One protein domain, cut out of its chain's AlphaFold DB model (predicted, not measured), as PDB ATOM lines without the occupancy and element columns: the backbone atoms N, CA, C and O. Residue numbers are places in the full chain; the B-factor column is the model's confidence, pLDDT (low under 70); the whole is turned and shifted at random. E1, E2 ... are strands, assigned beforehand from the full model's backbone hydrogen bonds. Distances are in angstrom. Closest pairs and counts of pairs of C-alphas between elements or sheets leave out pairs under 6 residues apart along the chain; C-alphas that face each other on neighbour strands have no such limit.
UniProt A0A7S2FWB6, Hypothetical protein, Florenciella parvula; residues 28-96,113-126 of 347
ATOM      1  N   ALA A  28       3.889 -38.526  10.619       95.00
ATOM      2  CA  ALA A  28       2.873 -38.965   9.672       95.00
ATOM      3  C   ALA A  28       3.406 -38.960   8.235       95.00
ATOM      4  O   ALA A  28       4.272 -38.153   7.876       95.00
ATOM      5  N   VAL A  29       2.874 -39.878   7.427       95.19
ATOM      6  CA  VAL A  29       3.112 -39.981   5.983       95.19
ATOM      7  C   VAL A  29       1.782 -40.202   5.258       95.19
ATOM      8  O   VAL A  29       0.871 -40.791   5.843       95.19
ATOM      9  N   ASP A  30       1.664 -39.727   4.018       91.88
ATOM     10  CA  ASP A  30       0.519 -40.017   3.142       91.88
ATOM     11  C   ASP A  30       0.608 -41.422   2.506       91.88
ATOM     12  O   ASP A  30       1.564 -42.176   2.731       91.88
ATOM     13  N   ASP A  31      -0.406 -41.787   1.714       91.88
ATOM     14  CA  ASP A  31      -0.483 -43.083   1.024       91.88
ATOM     15  C   ASP A  31       0.628 -43.253  -0.033       91.88
ATOM     16  O   ASP A  31       1.018 -44.375  -0.376       91.88
ATOM     17  N   GLU A  32       1.169 -42.143  -0.535       92.12
ATOM     18  CA  GLU A  32       2.292 -42.083  -1.465       92.12
ATOM     19  C   GLU A  32       3.667 -42.131  -0.767       92.12
ATOM     20  O   GLU A  32       4.693 -42.308  -1.433       92.12
ATOM     21  N   GLY A  33       3.702 -42.051   0.565       92.00
ATOM     22  CA  GLY A  33       4.907 -42.107   1.388       92.00
ATOM     23  C   GLY A  33       5.627 -40.768   1.568       92.00
ATOM     24  O   GLY A  33       6.773 -40.763   2.030       92.00
ATOM     25  N   HIS A  34       5.002 -39.642   1.224       92.19
ATOM     26  CA  HIS A  34       5.509 -38.316   1.561       92.19
ATOM     27  C   HIS A  34       5.242 -38.011   3.031       92.19
ATOM     28  O   HIS A  34       4.181 -38.321   3.567       92.19
ATOM     29  N   THR A  35       6.204 -37.376   3.694       95.31
ATOM     30  CA  THR A  35       6.016 -36.896   5.062       95.31
ATOM     31  C   THR A  35       4.979 -35.781   5.085       95.31
ATOM     32  O   THR A  35       5.153 -34.764   4.425       95.31
ATOM     33  N   THR A  36       3.923 -35.968   5.870       94.12
ATOM     34  CA  THR A  36       2.861 -34.974   6.087       94.12
ATOM     35  C   THR A  36       2.980 -34.306   7.452       94.12
ATOM     36  O   THR A  36       2.423 -33.240   7.675       94.12
ATOM     37  N   THR A  37       3.730 -34.901   8.381       96.56
ATOM     38  CA  THR A  37       4.073 -34.270   9.659       96.56
ATOM     39  C   THR A  37       5.476 -34.665  10.067       96.56
ATOM     40  O   THR A  37       5.757 -35.852  10.253       96.56
ATOM     41  N   ALA A  38       6.338 -33.675  10.270       96.94
ATOM     42  CA  ALA A  38       7.603 -33.846  10.964       96.94
ATOM     43  C   ALA A  38       7.719 -32.865  12.125       96.94
ATOM     44  O   ALA A  38       7.272 -31.722  12.050       96.94
ATOM     45  N   CYS A  39       8.376 -33.316  13.184       96.88
ATOM     46  CA  CYS A  39       8.710 -32.511  14.341       96.88
ATOM     47  C   CYS A  39      10.222 -32.339  14.472       96.88
ATOM     48  O   CYS A  39      11.019 -33.158  13.998       96.88
ATOM     49  N   SER A  40      10.614 -31.280  15.182       95.19
ATOM     50  CA  SER A  40      11.964 -31.127  15.730       95.19
ATOM     51  C   SER A  40      12.412 -32.393  16.474       95.19
ATOM     52  O   SER A  40      11.607 -33.064  17.120       95.19
ATOM     53  N   SER A  41      13.711 -32.692  16.446       92.94
ATOM     54  CA  SER A  41      14.323 -33.793  17.202       92.94
ATOM     55  C   SER A  41      14.135 -33.682  18.718       92.94
ATOM     56  O   SER A  41      14.301 -34.670  19.435       92.94
ATOM     57  N   GLU A  42      13.808 -32.485  19.209       92.06
ATOM     58  CA  GLU A  42      13.520 -32.205  20.620       92.06
ATOM     59  C   GLU A  42      12.017 -32.194  20.942       92.06
ATOM     60  O   GLU A  42      11.637 -31.928  22.077       92.06
ATOM     61  N   ALA A  43      11.167 -32.506  19.964       95.75
ATOM     62  CA  ALA A  43       9.722 -32.603  20.111       95.75
ATOM     63  C   ALA A  43       9.242 -34.057  19.993       95.75
ATOM     64  O   ALA A  43       9.893 -34.907  19.377       95.75
ATOM     65  N   THR A  44       8.073 -34.335  20.567       97.19
ATOM     66  CA  THR A  44       7.430 -35.657  20.525       97.19
ATOM     67  C   THR A  44       6.251 -35.639  19.562       97.19
ATOM     68  O   THR A  44       5.394 -34.760  19.644       97.19
ATOM     69  N   CYS A  45       6.181 -36.630  18.673       97.56
ATOM     70  CA  CYS A  45       5.012 -36.853  17.829       97.56
ATOM     71  C   CYS A  45       3.814 -37.256  18.695       97.56
ATOM     72  O   CYS A  45       3.842 -38.315  19.323       97.56
ATOM     73  N   CYS A  46       2.762 -36.442  18.697       97.12
ATOM     74  CA  CYS A  46       1.511 -36.744  19.384       97.12
ATOM     75  C   CYS A  46       0.329 -36.629  18.424       97.12
ATOM     76  O   CYS A  46       0.426 -36.010  17.364       97.12
ATOM     77  N   GLN A  47      -0.788 -37.252  18.793       93.75
ATOM     78  CA  GLN A  47      -2.036 -37.057  18.067       93.75
ATOM     79  C   GLN A  47      -2.465 -35.593  18.178       93.75
ATOM     80  O   GLN A  47      -2.337 -34.970  19.228       93.75
ATOM     81  N   GLN A  48      -2.958 -35.056  17.073       92.50
ATOM     82  CA  GLN A  48      -3.558 -33.733  17.013       92.50
ATOM     83  C   GLN A  48      -4.726 -33.822  16.038       92.50
ATOM     84  O   GLN A  48      -4.554 -33.652  14.829       92.50
ATOM     85  N   GLY A  49      -5.896 -34.176  16.576       88.25
ATOM     86  CA  GLY A  49      -7.098 -34.478  15.796       88.25
ATOM     87  C   GLY A  49      -7.635 -33.290  15.000       88.25
ATOM     88  O   GLY A  49      -8.320 -33.496  14.006       88.25
ATOM     89  N   PHE A  50      -7.271 -32.072  15.399       86.81
ATOM     90  CA  PHE A  50      -7.640 -30.838  14.712       86.81
ATOM     91  C   PHE A  50      -6.689 -30.470  13.565       86.81
ATOM     92  O   PHE A  50      -6.977 -29.581  12.772       86.81
ATOM     93  N   SER A  51      -5.550 -31.157  13.437       90.62
ATOM     94  CA  SER A  51      -4.696 -30.998  12.258       90.62
ATOM     95  C   SER A  51      -5.228 -31.814  11.082       90.62
ATOM     96  O   SER A  51      -5.732 -32.924  11.261       90.62
ATOM     97  N   VAL A  52      -4.978 -31.342   9.859       90.00
ATOM     98  CA  VAL A  52      -5.311 -32.074   8.617       90.00
ATOM     99  C   VAL A  52      -4.685 -33.478   8.574       90.00
ATOM    100  O   VAL A  52      -5.197 -34.385   7.924       90.00
ATOM    101  N   THR A  53      -3.570 -33.664   9.274       91.50
ATOM    102  CA  THR A  53      -2.767 -34.895   9.256       91.50
ATOM    103  C   THR A  53      -3.118 -35.874  10.379       91.50
ATOM    104  O   THR A  53      -2.672 -37.020  10.357       91.50
ATOM    105  N   GLY A  54      -3.884 -35.430  11.382       93.12
ATOM    106  CA  GLY A  54      -4.134 -36.161  12.627       93.12
ATOM    107  C   GLY A  54      -2.957 -36.191  13.615       93.12
ATOM    108  O   GLY A  54      -3.092 -36.761  14.702       93.12
ATOM    109  N   PHE A  55      -1.816 -35.581  13.280       95.50
ATOM    110  CA  PHE A  55      -0.605 -35.551  14.100       95.50
ATOM    111  C   PHE A  55      -0.067 -34.133  14.279       95.50
ATOM    112  O   PHE A  55      -0.287 -33.235  13.473       95.50
ATOM    113  N   GLY A  56       0.685 -33.939  15.355       95.94
ATOM    114  CA  GLY A  56       1.386 -32.695  15.619       95.94
ATOM    115  C   GLY A  56       2.568 -32.896  16.556       95.94
ATOM    116  O   GLY A  56       2.941 -34.020  16.912       95.94
ATOM    117  N   CYS A  57       3.160 -31.779  16.958       97.38
ATOM    118  CA  CYS A  57       4.390 -31.746  17.729       97.38
ATOM    119  C   CYS A  57       4.126 -31.277  19.150       97.38
ATOM    120  O   CYS A  57       3.877 -30.100  19.395       97.38
ATOM    121  N   CYS A  58       4.231 -32.188  20.110       97.00
ATOM    122  CA  CYS A  58       4.390 -31.778  21.493       97.00
ATOM    123  C   CYS A  58       5.758 -31.091  21.645       97.00
ATOM    124  O   CYS A  58       6.768 -31.699  21.275       97.00
ATOM    125  N   PRO A  59       5.833 -29.880  22.225       95.19
ATOM    126  CA  PRO A  59       7.095 -29.148  22.372       95.19
ATOM    127  C   PRO A  59       8.072 -29.804  23.364       95.19
ATOM    128  O   PRO A  59       9.214 -29.371  23.492       95.19
ATOM    129  N   LEU A  60       7.634 -30.839  24.087       94.81
ATOM    130  CA  LEU A  60       8.458 -31.600  25.019       94.81
ATOM    131  C   LEU A  60       9.035 -32.843  24.338       94.81
ATOM    132  O   LEU A  60       8.343 -33.552  23.601       94.81
ATOM    133  N   LYS A  61      10.289 -33.154  24.660       93.50
ATOM    134  CA  LYS A  61      10.943 -34.407  24.281       93.50
ATOM    135  C   LYS A  61      10.478 -35.562  25.162       93.50
ATOM    136  O   LYS A  61      10.286 -35.376  26.364       93.50
ATOM    137  N   ASP A  62      10.352 -36.746  24.566       94.88
ATOM    138  CA  ASP A  62       9.949 -37.993  25.231       94.88
ATOM    139  C   ASP A  62       8.636 -37.850  26.034       94.88
ATOM    140  O   ASP A  62       8.455 -38.447  27.095       94.88
ATOM    141  N   ALA A  63       7.729 -37.007  25.538       96.31
ATOM    142  CA  ALA A  63       6.511 -36.606  26.224       96.31
ATOM    143  C   ALA A  63       5.479 -37.735  26.309       96.31
ATOM    144  O   ALA A  63       5.443 -38.652  25.487       96.31
ATOM    145  N   VAL A  64       4.574 -37.612  27.276       97.00
ATOM    146  CA  VAL A  64       3.359 -38.427  27.347       97.00
ATOM    147  C   VAL A  64       2.259 -37.697  26.581       97.00
ATOM    148  O   VAL A  64       1.876 -36.593  26.961       97.00
ATOM    149  N   CYS A  65       1.759 -38.287  25.495       96.12
ATOM    150  CA  CYS A  65       0.643 -37.720  24.734       96.12
ATOM    151  C   CYS A  65      -0.683 -37.945  25.480       96.12
ATOM    152  O   CYS A  65      -0.972 -39.067  25.902       96.12
ATOM    153  N   CYS A  66      -1.489 -36.892  25.616       93.69
ATOM    154  CA  CYS A  66      -2.683 -36.842  26.465       93.69
ATOM    155  C   CYS A  66      -3.964 -36.477  25.684       93.69
ATOM    156  O   CYS A  66      -4.879 -35.889  26.254       93.69
ATOM    157  N   GLY A  67      -4.032 -36.808  24.391       90.25
ATOM    158  CA  GLY A  67      -5.034 -36.292  23.452       90.25
ATOM    159  C   GLY A  67      -4.370 -35.295  22.507       90.25
ATOM    160  O   GLY A  67      -3.288 -35.591  22.002       90.25
ATOM    161  N   TYR A  68      -4.973 -34.117  22.322       90.19
ATOM    162  CA  TYR A  68      -4.349 -32.984  21.618       90.19
ATOM    163  C   TYR A  68      -3.417 -32.147  22.514       90.19
ATOM    164  O   TYR A  68      -2.921 -31.101  22.104       90.19
ATOM    165  N   THR A  69      -3.150 -32.610  23.734       93.56
ATOM    166  CA  THR A  69      -2.183 -32.043  24.679       93.56
ATOM    167  C   THR A  69      -1.103 -33.073  25.010       93.56
ATOM    168  O   THR A  69      -1.172 -34.248  24.631       93.56
ATOM    169  N   CYS A  70      -0.078 -32.654  25.738       95.12
ATOM    170  CA  CYS A  70       0.983 -33.524  26.201       95.12
ATOM    171  C   CYS A  70       1.553 -33.086  27.550       95.12
ATOM    172  O   CYS A  70       1.506 -31.918  27.944       95.12
ATOM    173  N   CYS A  71       2.137 -34.056  28.244       95.81
ATOM    174  CA  CYS A  71       2.766 -33.884  29.539       95.81
ATOM    175  C   CYS A  71       4.245 -34.298  29.518       95.81
ATOM    176  O   CYS A  71       4.655 -35.103  28.676       95.81
ATOM    177  N   PRO A  72       5.066 -33.791  30.457       95.38
ATOM    178  CA  PRO A  72       6.461 -34.201  30.576       95.38
ATOM    179  C   PRO A  72       6.628 -35.713  30.788       95.38
ATOM    180  O   PRO A  72       5.778 -36.367  31.398       95.38
ATOM    181  N   ALA A  73       7.761 -36.260  30.344       92.62
ATOM    182  CA  ALA A  73       8.138 -37.645  30.621       92.62
ATOM    183  C   ALA A  73       8.067 -37.967  32.132       92.62
ATOM    184  O   ALA A  73       8.479 -37.161  32.967       92.62
ATOM    185  N   GLY A  74       7.577 -39.160  32.488       90.31
ATOM    186  CA  GLY A  74       7.448 -39.596  33.891       90.31
ATOM    187  C   GLY A  74       6.246 -39.009  34.643       90.31
ATOM    188  O   GLY A  74       6.227 -38.993  35.876       90.31
ATOM    189  N   THR A  75       5.246 -38.514  33.914       94.19
ATOM    190  CA  THR A  75       3.971 -38.044  34.470       94.19
ATOM    191  C   THR A  75       2.792 -38.847  33.914       94.19
ATOM    192  O   THR A  75       2.920 -39.578  32.933       94.19
ATOM    193  N   LEU A  76       1.637 -38.724  34.564       94.38
ATOM    194  CA  LEU A  76       0.355 -39.267  34.134       94.38
ATOM    195  C   LEU A  76      -0.579 -38.117  33.743       94.38
ATOM    196  O   LEU A  76      -0.642 -37.106  34.446       94.38
ATOM    197  N   CYS A  77      -1.328 -38.298  32.655       94.12
ATOM    198  CA  CYS A  77      -2.351 -37.356  32.212       94.12
ATOM    199  C   CYS A  77      -3.611 -37.486  33.080       94.12
ATOM    200  O   CYS A  77      -4.152 -38.584  33.235       94.12
ATOM    201  N   VAL A  78      -4.105 -36.368  33.603       94.44
ATOM    202  CA  VAL A  78      -5.431 -36.254  34.219       94.44
ATOM    203  C   VAL A  78      -6.198 -35.170  33.470       94.44
ATOM    204  O   VAL A  78      -5.951 -33.985  33.682       94.44
ATOM    205  N   ASN A  79      -7.096 -35.580  32.580       91.56
ATOM    206  CA  ASN A  79      -7.882 -34.682  31.734       91.56
ATOM    207  C   ASN A  79      -9.203 -34.305  32.424       91.56
ATOM    208  O   ASN A  79      -9.799 -35.146  33.102       91.56
ATOM    209  N   SER A  80      -9.637 -33.047  32.288       87.00
ATOM    210  CA  SER A  80     -10.926 -32.572  32.815       87.00
ATOM    211  C   SER A  80     -12.126 -33.090  32.022       87.00
ATOM    212  O   SER A  80     -13.166 -33.346  32.624       87.00
ATOM    213  N   ASP A  81     -11.956 -33.250  30.710       78.06
ATOM    214  CA  ASP A  81     -12.949 -33.737  29.747       78.06
ATOM    215  C   ASP A  81     -12.241 -34.482  28.586       78.06
ATOM    216  O   ASP A  81     -11.033 -34.730  28.658       78.06
ATOM    217  N   GLU A  82     -12.978 -34.867  27.542       72.94
ATOM    218  CA  GLU A  82     -12.486 -35.538  26.326       72.94
ATOM    219  C   GLU A  82     -12.749 -34.739  25.026       72.94
ATOM    220  O   GLU A  82     -12.395 -35.218  23.947       72.94
ATOM    221  N   ASP A  83     -13.357 -33.550  25.115       81.44
ATOM    222  CA  ASP A  83     -13.713 -32.689  23.971       81.44
ATOM    223  C   ASP A  83     -12.754 -31.481  23.827       81.44
ATOM    224  O   ASP A  83     -11.680 -31.452  24.429       81.44
ATOM    225  N   TRP A  84     -13.111 -30.494  23.001       78.06
ATOM    226  CA  TRP A  84     -12.314 -29.296  22.700       78.06
ATOM    227  C   TRP A  84     -11.994 -28.414  23.922       78.06
ATOM    228  O   TRP A  84     -11.028 -27.663  23.888       78.06
ATOM    229  N   ASP A  85     -12.748 -28.499  25.020       82.75
ATOM    230  CA  ASP A  85     -12.504 -27.749  26.260       82.75
ATOM    231  C   ASP A  85     -11.637 -28.518  27.280       82.75
ATOM    232  O   ASP A  85     -11.565 -28.173  28.466       82.75
ATOM    233  N   MET A  86     -10.937 -29.567  26.829       85.44
ATOM    234  CA  MET A  86     -10.089 -30.398  27.674       85.44
ATOM    235  C   MET A  86      -8.895 -29.619  28.245       85.44
ATOM    236  O   MET A  86      -8.002 -29.148  27.539       85.44
ATOM    237  N   VAL A  87      -8.796 -29.621  29.576       89.31
ATOM    238  CA  VAL A  87      -7.625 -29.163  30.326       89.31
ATOM    239  C   VAL A  87      -6.910 -30.368  30.932       89.31
ATOM    240  O   VAL A  87      -7.454 -31.104  31.759       89.31
ATOM    241  N   THR A  88      -5.649 -30.561  30.550       92.44
ATOM    242  CA  THR A  88      -4.812 -31.647  31.072       92.44
ATOM    243  C   THR A  88      -3.996 -31.188  32.273       92.44
ATOM    244  O   THR A  88      -3.245 -30.217  32.210       92.44
ATOM    245  N   THR A  89      -4.075 -31.945  33.366       93.25
ATOM    246  CA  THR A  89      -3.148 -31.863  34.498       93.25
ATOM    247  C   THR A  89      -2.145 -33.010  34.428       93.25
ATOM    248  O   THR A  89      -2.520 -34.179  34.450       93.25
ATOM    249  N   CYS A  90      -0.859 -32.683  34.399       93.94
ATOM    250  CA  CYS A  90       0.242 -33.633  34.482       93.94
ATOM    251  C   CYS A  90       0.554 -33.919  35.951       93.94
ATOM    252  O   CYS A  90       0.959 -33.021  36.693       93.94
ATOM    253  N   VAL A  91       0.372 -35.167  36.376       93.81
ATOM    254  CA  VAL A  91       0.632 -35.604  37.752       93.81
ATOM    255  C   VAL A  91       1.894 -36.465  37.772       93.81
ATOM    256  O   VAL A  91       1.983 -37.392  36.970       93.81
ATOM    257  N   PRO A  92       2.871 -36.220  38.663       90.44
ATOM    258  CA  PRO A  92       4.048 -37.077  38.770       90.44
ATOM    259  C   PRO A  92       3.659 -38.541  38.984       90.44
ATOM    260  O   PRO A  92       2.857 -38.857  39.867       90.44
ATOM    261  N   GLU A  93       4.239 -39.449  38.200       84.62
ATOM    262  CA  GLU A  93       4.027 -40.876  38.413       84.62
ATOM    263  C   GLU A  93       4.628 -41.241  39.779       84.62
ATOM    264  O   GLU A  93       5.817 -41.017  40.029       84.62
ATOM    265  N   SER A  94       3.814 -41.742  40.717       68.19
ATOM    266  CA  SER A  94       4.278 -42.049  42.072       68.19
ATOM    267  C   SER A  94       5.241 -43.238  42.041       68.19
ATOM    268  O   SER A  94       4.855 -44.380  42.288       68.19
ATOM    269  N   THR A  95       6.512 -43.004  41.746       53.38
ATOM    270  CA  THR A  95       7.526 -44.043  41.854       53.38
ATOM    271  C   THR A  95       8.133 -43.998  43.246       53.38
ATOM    272  O   THR A  95       8.763 -43.038  43.684       53.38
ATOM    273  N   THR A  96       7.958 -45.102  43.967       45.41
ATOM    274  CA  THR A  96       8.739 -45.477  45.147       45.41
ATOM    275  C   THR A  96      10.183 -45.800  44.729       45.41
ATOM    276  O   THR A  96      10.680 -46.898  44.962       45.41
ATOM    277  N   VAL A 113       4.112 -23.191  31.497       46.88
ATOM    278  CA  VAL A 113       3.976 -24.310  32.452       46.88
ATOM    279  C   VAL A 113       3.771 -23.740  33.863       46.88
ATOM    280  O   VAL A 113       4.722 -23.478  34.605       46.88
ATOM    281  N   ARG A 114       2.512 -23.508  34.246       48.81
ATOM    282  CA  ARG A 114       2.148 -23.054  35.590       48.81
ATOM    283  C   ARG A 114       2.331 -24.222  36.556       48.81
ATOM    284  O   ARG A 114       1.642 -25.236  36.473       48.81
ATOM    285  N   GLY A 115       3.288 -24.080  37.473       44.31
ATOM    286  CA  GLY A 115       3.496 -25.038  38.554       44.31
ATOM    287  C   GLY A 115       2.292 -25.053  39.495       44.31
ATOM    288  O   GLY A 115       1.989 -24.053  40.145       44.31
ATOM    289  N   GLY A 116       1.608 -26.190  39.571       48.81
ATOM    290  CA  GLY A 116       0.585 -26.477  40.565       48.81
ATOM    291  C   GLY A 116       1.197 -26.894  41.905       48.81
ATOM    292  O   GLY A 116       2.346 -27.331  42.008       48.81
ATOM    293  N   SER A 117       0.409 -26.774  42.974       47.47
ATOM    294  CA  SER A 117       0.799 -27.287  44.292       47.47
ATOM    295  C   SER A 117       0.983 -28.810  44.235       47.47
ATOM    296  O   SER A 117       0.134 -29.513  43.692       47.47
ATOM    297  N   GLY A 118       2.080 -29.330  44.793       57.19
ATOM    298  CA  GLY A 118       2.350 -30.775  44.855       57.19
ATOM    299  C   GLY A 118       3.135 -31.370  43.679       57.19
ATOM    300  O   GLY A 118       3.258 -32.589  43.617       57.19
ATOM    301  N   GLY A 119       3.699 -30.545  42.787       70.31
ATOM    302  CA  GLY A 119       4.500 -31.008  41.643       70.31
ATOM    303  C   GLY A 119       3.690 -31.282  40.373       70.31
ATOM    304  O   GLY A 119       4.260 -31.736  39.386       70.31
ATOM    305  N   ASN A 120       2.388 -30.989  40.390       85.12
ATOM    306  CA  ASN A 120       1.535 -31.049  39.209       85.12
ATOM    307  C   ASN A 120       1.821 -29.866  38.276       85.12
ATOM    308  O   ASN A 120       2.140 -28.773  38.745       85.12
ATOM    309  N   THR A 121       1.637 -30.049  36.974       87.56
ATOM    310  CA  THR A 121       1.722 -28.967  35.978       87.56
ATOM    311  C   THR A 121       0.556 -29.039  35.002       87.56
ATOM    312  O   THR A 121      -0.041 -30.098  34.839       87.56
ATOM    313  N   THR A 122       0.232 -27.937  34.331       89.44
ATOM    314  CA  THR A 122      -0.693 -27.964  33.187       89.44
ATOM    315  C   THR A 122      -0.004 -28.602  31.978       89.44
ATOM    316  O   THR A 122       1.191 -28.382  31.765       89.44
ATOM    317  N   GLY A 123      -0.736 -29.422  31.224       92.25
ATOM    318  CA  GLY A 123      -0.280 -29.973  29.950       92.25
ATOM    319  C   GLY A 123      -0.111 -28.881  28.897       92.25
ATOM    320  O   GLY A 123      -0.770 -27.846  28.956       92.25
ATOM    321  N   LEU A 124       0.789 -29.116  27.947       93.69
ATOM    322  CA  LEU A 124       1.010 -28.231  26.805       93.69
ATOM    323  C   LEU A 124       0.213 -28.733  25.608       93.69
ATOM    324  O   LEU A 124       0.105 -29.941  25.407       93.69
ATOM    325  N   SER A 125      -0.315 -27.830  24.793       93.75
ATOM    326  CA  SER A 125      -1.052 -28.217  23.588       93.75
ATOM    327  C   SER A 125      -0.093 -28.762  22.531       93.75
ATOM    328  O   SER A 125       1.058 -28.343  22.428       93.75
ATOM    329  N   VAL A 126      -0.535 -29.734  21.744       95.50
ATOM    330  CA  VAL A 126       0.252 -30.295  20.646       95.50
ATOM    331  C   VAL A 126       0.205 -29.309  19.479       95.50
ATOM    332  O   VAL A 126      -0.867 -28.961  18.982       95.50
TER     333      VAL A 126
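AT A GLANCE: This is residues 28 to 96 and 113 to 126 of the 347 residues of the protein "Hypothetical protein" of Florenciella parvula (UniProt A0A7S2FWB6). Little is regular here: an elongated row of small strand pairs runs from residues 28 to 29 with E1, through hairpin E2 and E3 and residues 64 to 65 with E4, to hairpin E5 and E6. In the last stretch, residues 113 to 126, with no named element, residues 121 to 122 pair briefly with residues 89 to 90 of E6 and residues 124 to 125 with residues 69 to 70 of E4, both antiparallel. The 83 printed residues have no named helix and six strands, E1 to E6 in order; both two-stranded sheets are antiparallel, and the class is all strand, with only 26 residues in named elements. It is only just compact, close to loose: radius of gyration of the C-alphas 13.8 A, spans 47 by 27 by 21 A.

HOW THE PARTS SIT: Start at hairpin E5, residues 75 to 79, and E6, residues 88 to 92: N 76 and O 91 are 2.8 A apart, within hydrogen-bond range. E4, residues 69 to 71, pairs with no named strand; its closest C-alphas to E6 are Cys 71 and Cys 90, 5.6 A. In hairpin E2, residues 44 to 47, and E3, residues 55 to 58, N 46 and O 56 are 3.0 A apart, within range. E1, residues 35 to 39, is apart from E4.

IN THESE COORDINATES: Find C-alpha 35 at (6.016, -36.896, 5.062), where E1 begins; E6, 12.9 A long, ends at C-alpha 92, (4.048, -37.077, 38.770).

THE WHOLE: Residues 97 to 112 are cut out, a 25.1 A gap between C-alphas 96 and 113. No link is long. Confidence is under 70 at residues 94 to 96 and 113 to 118.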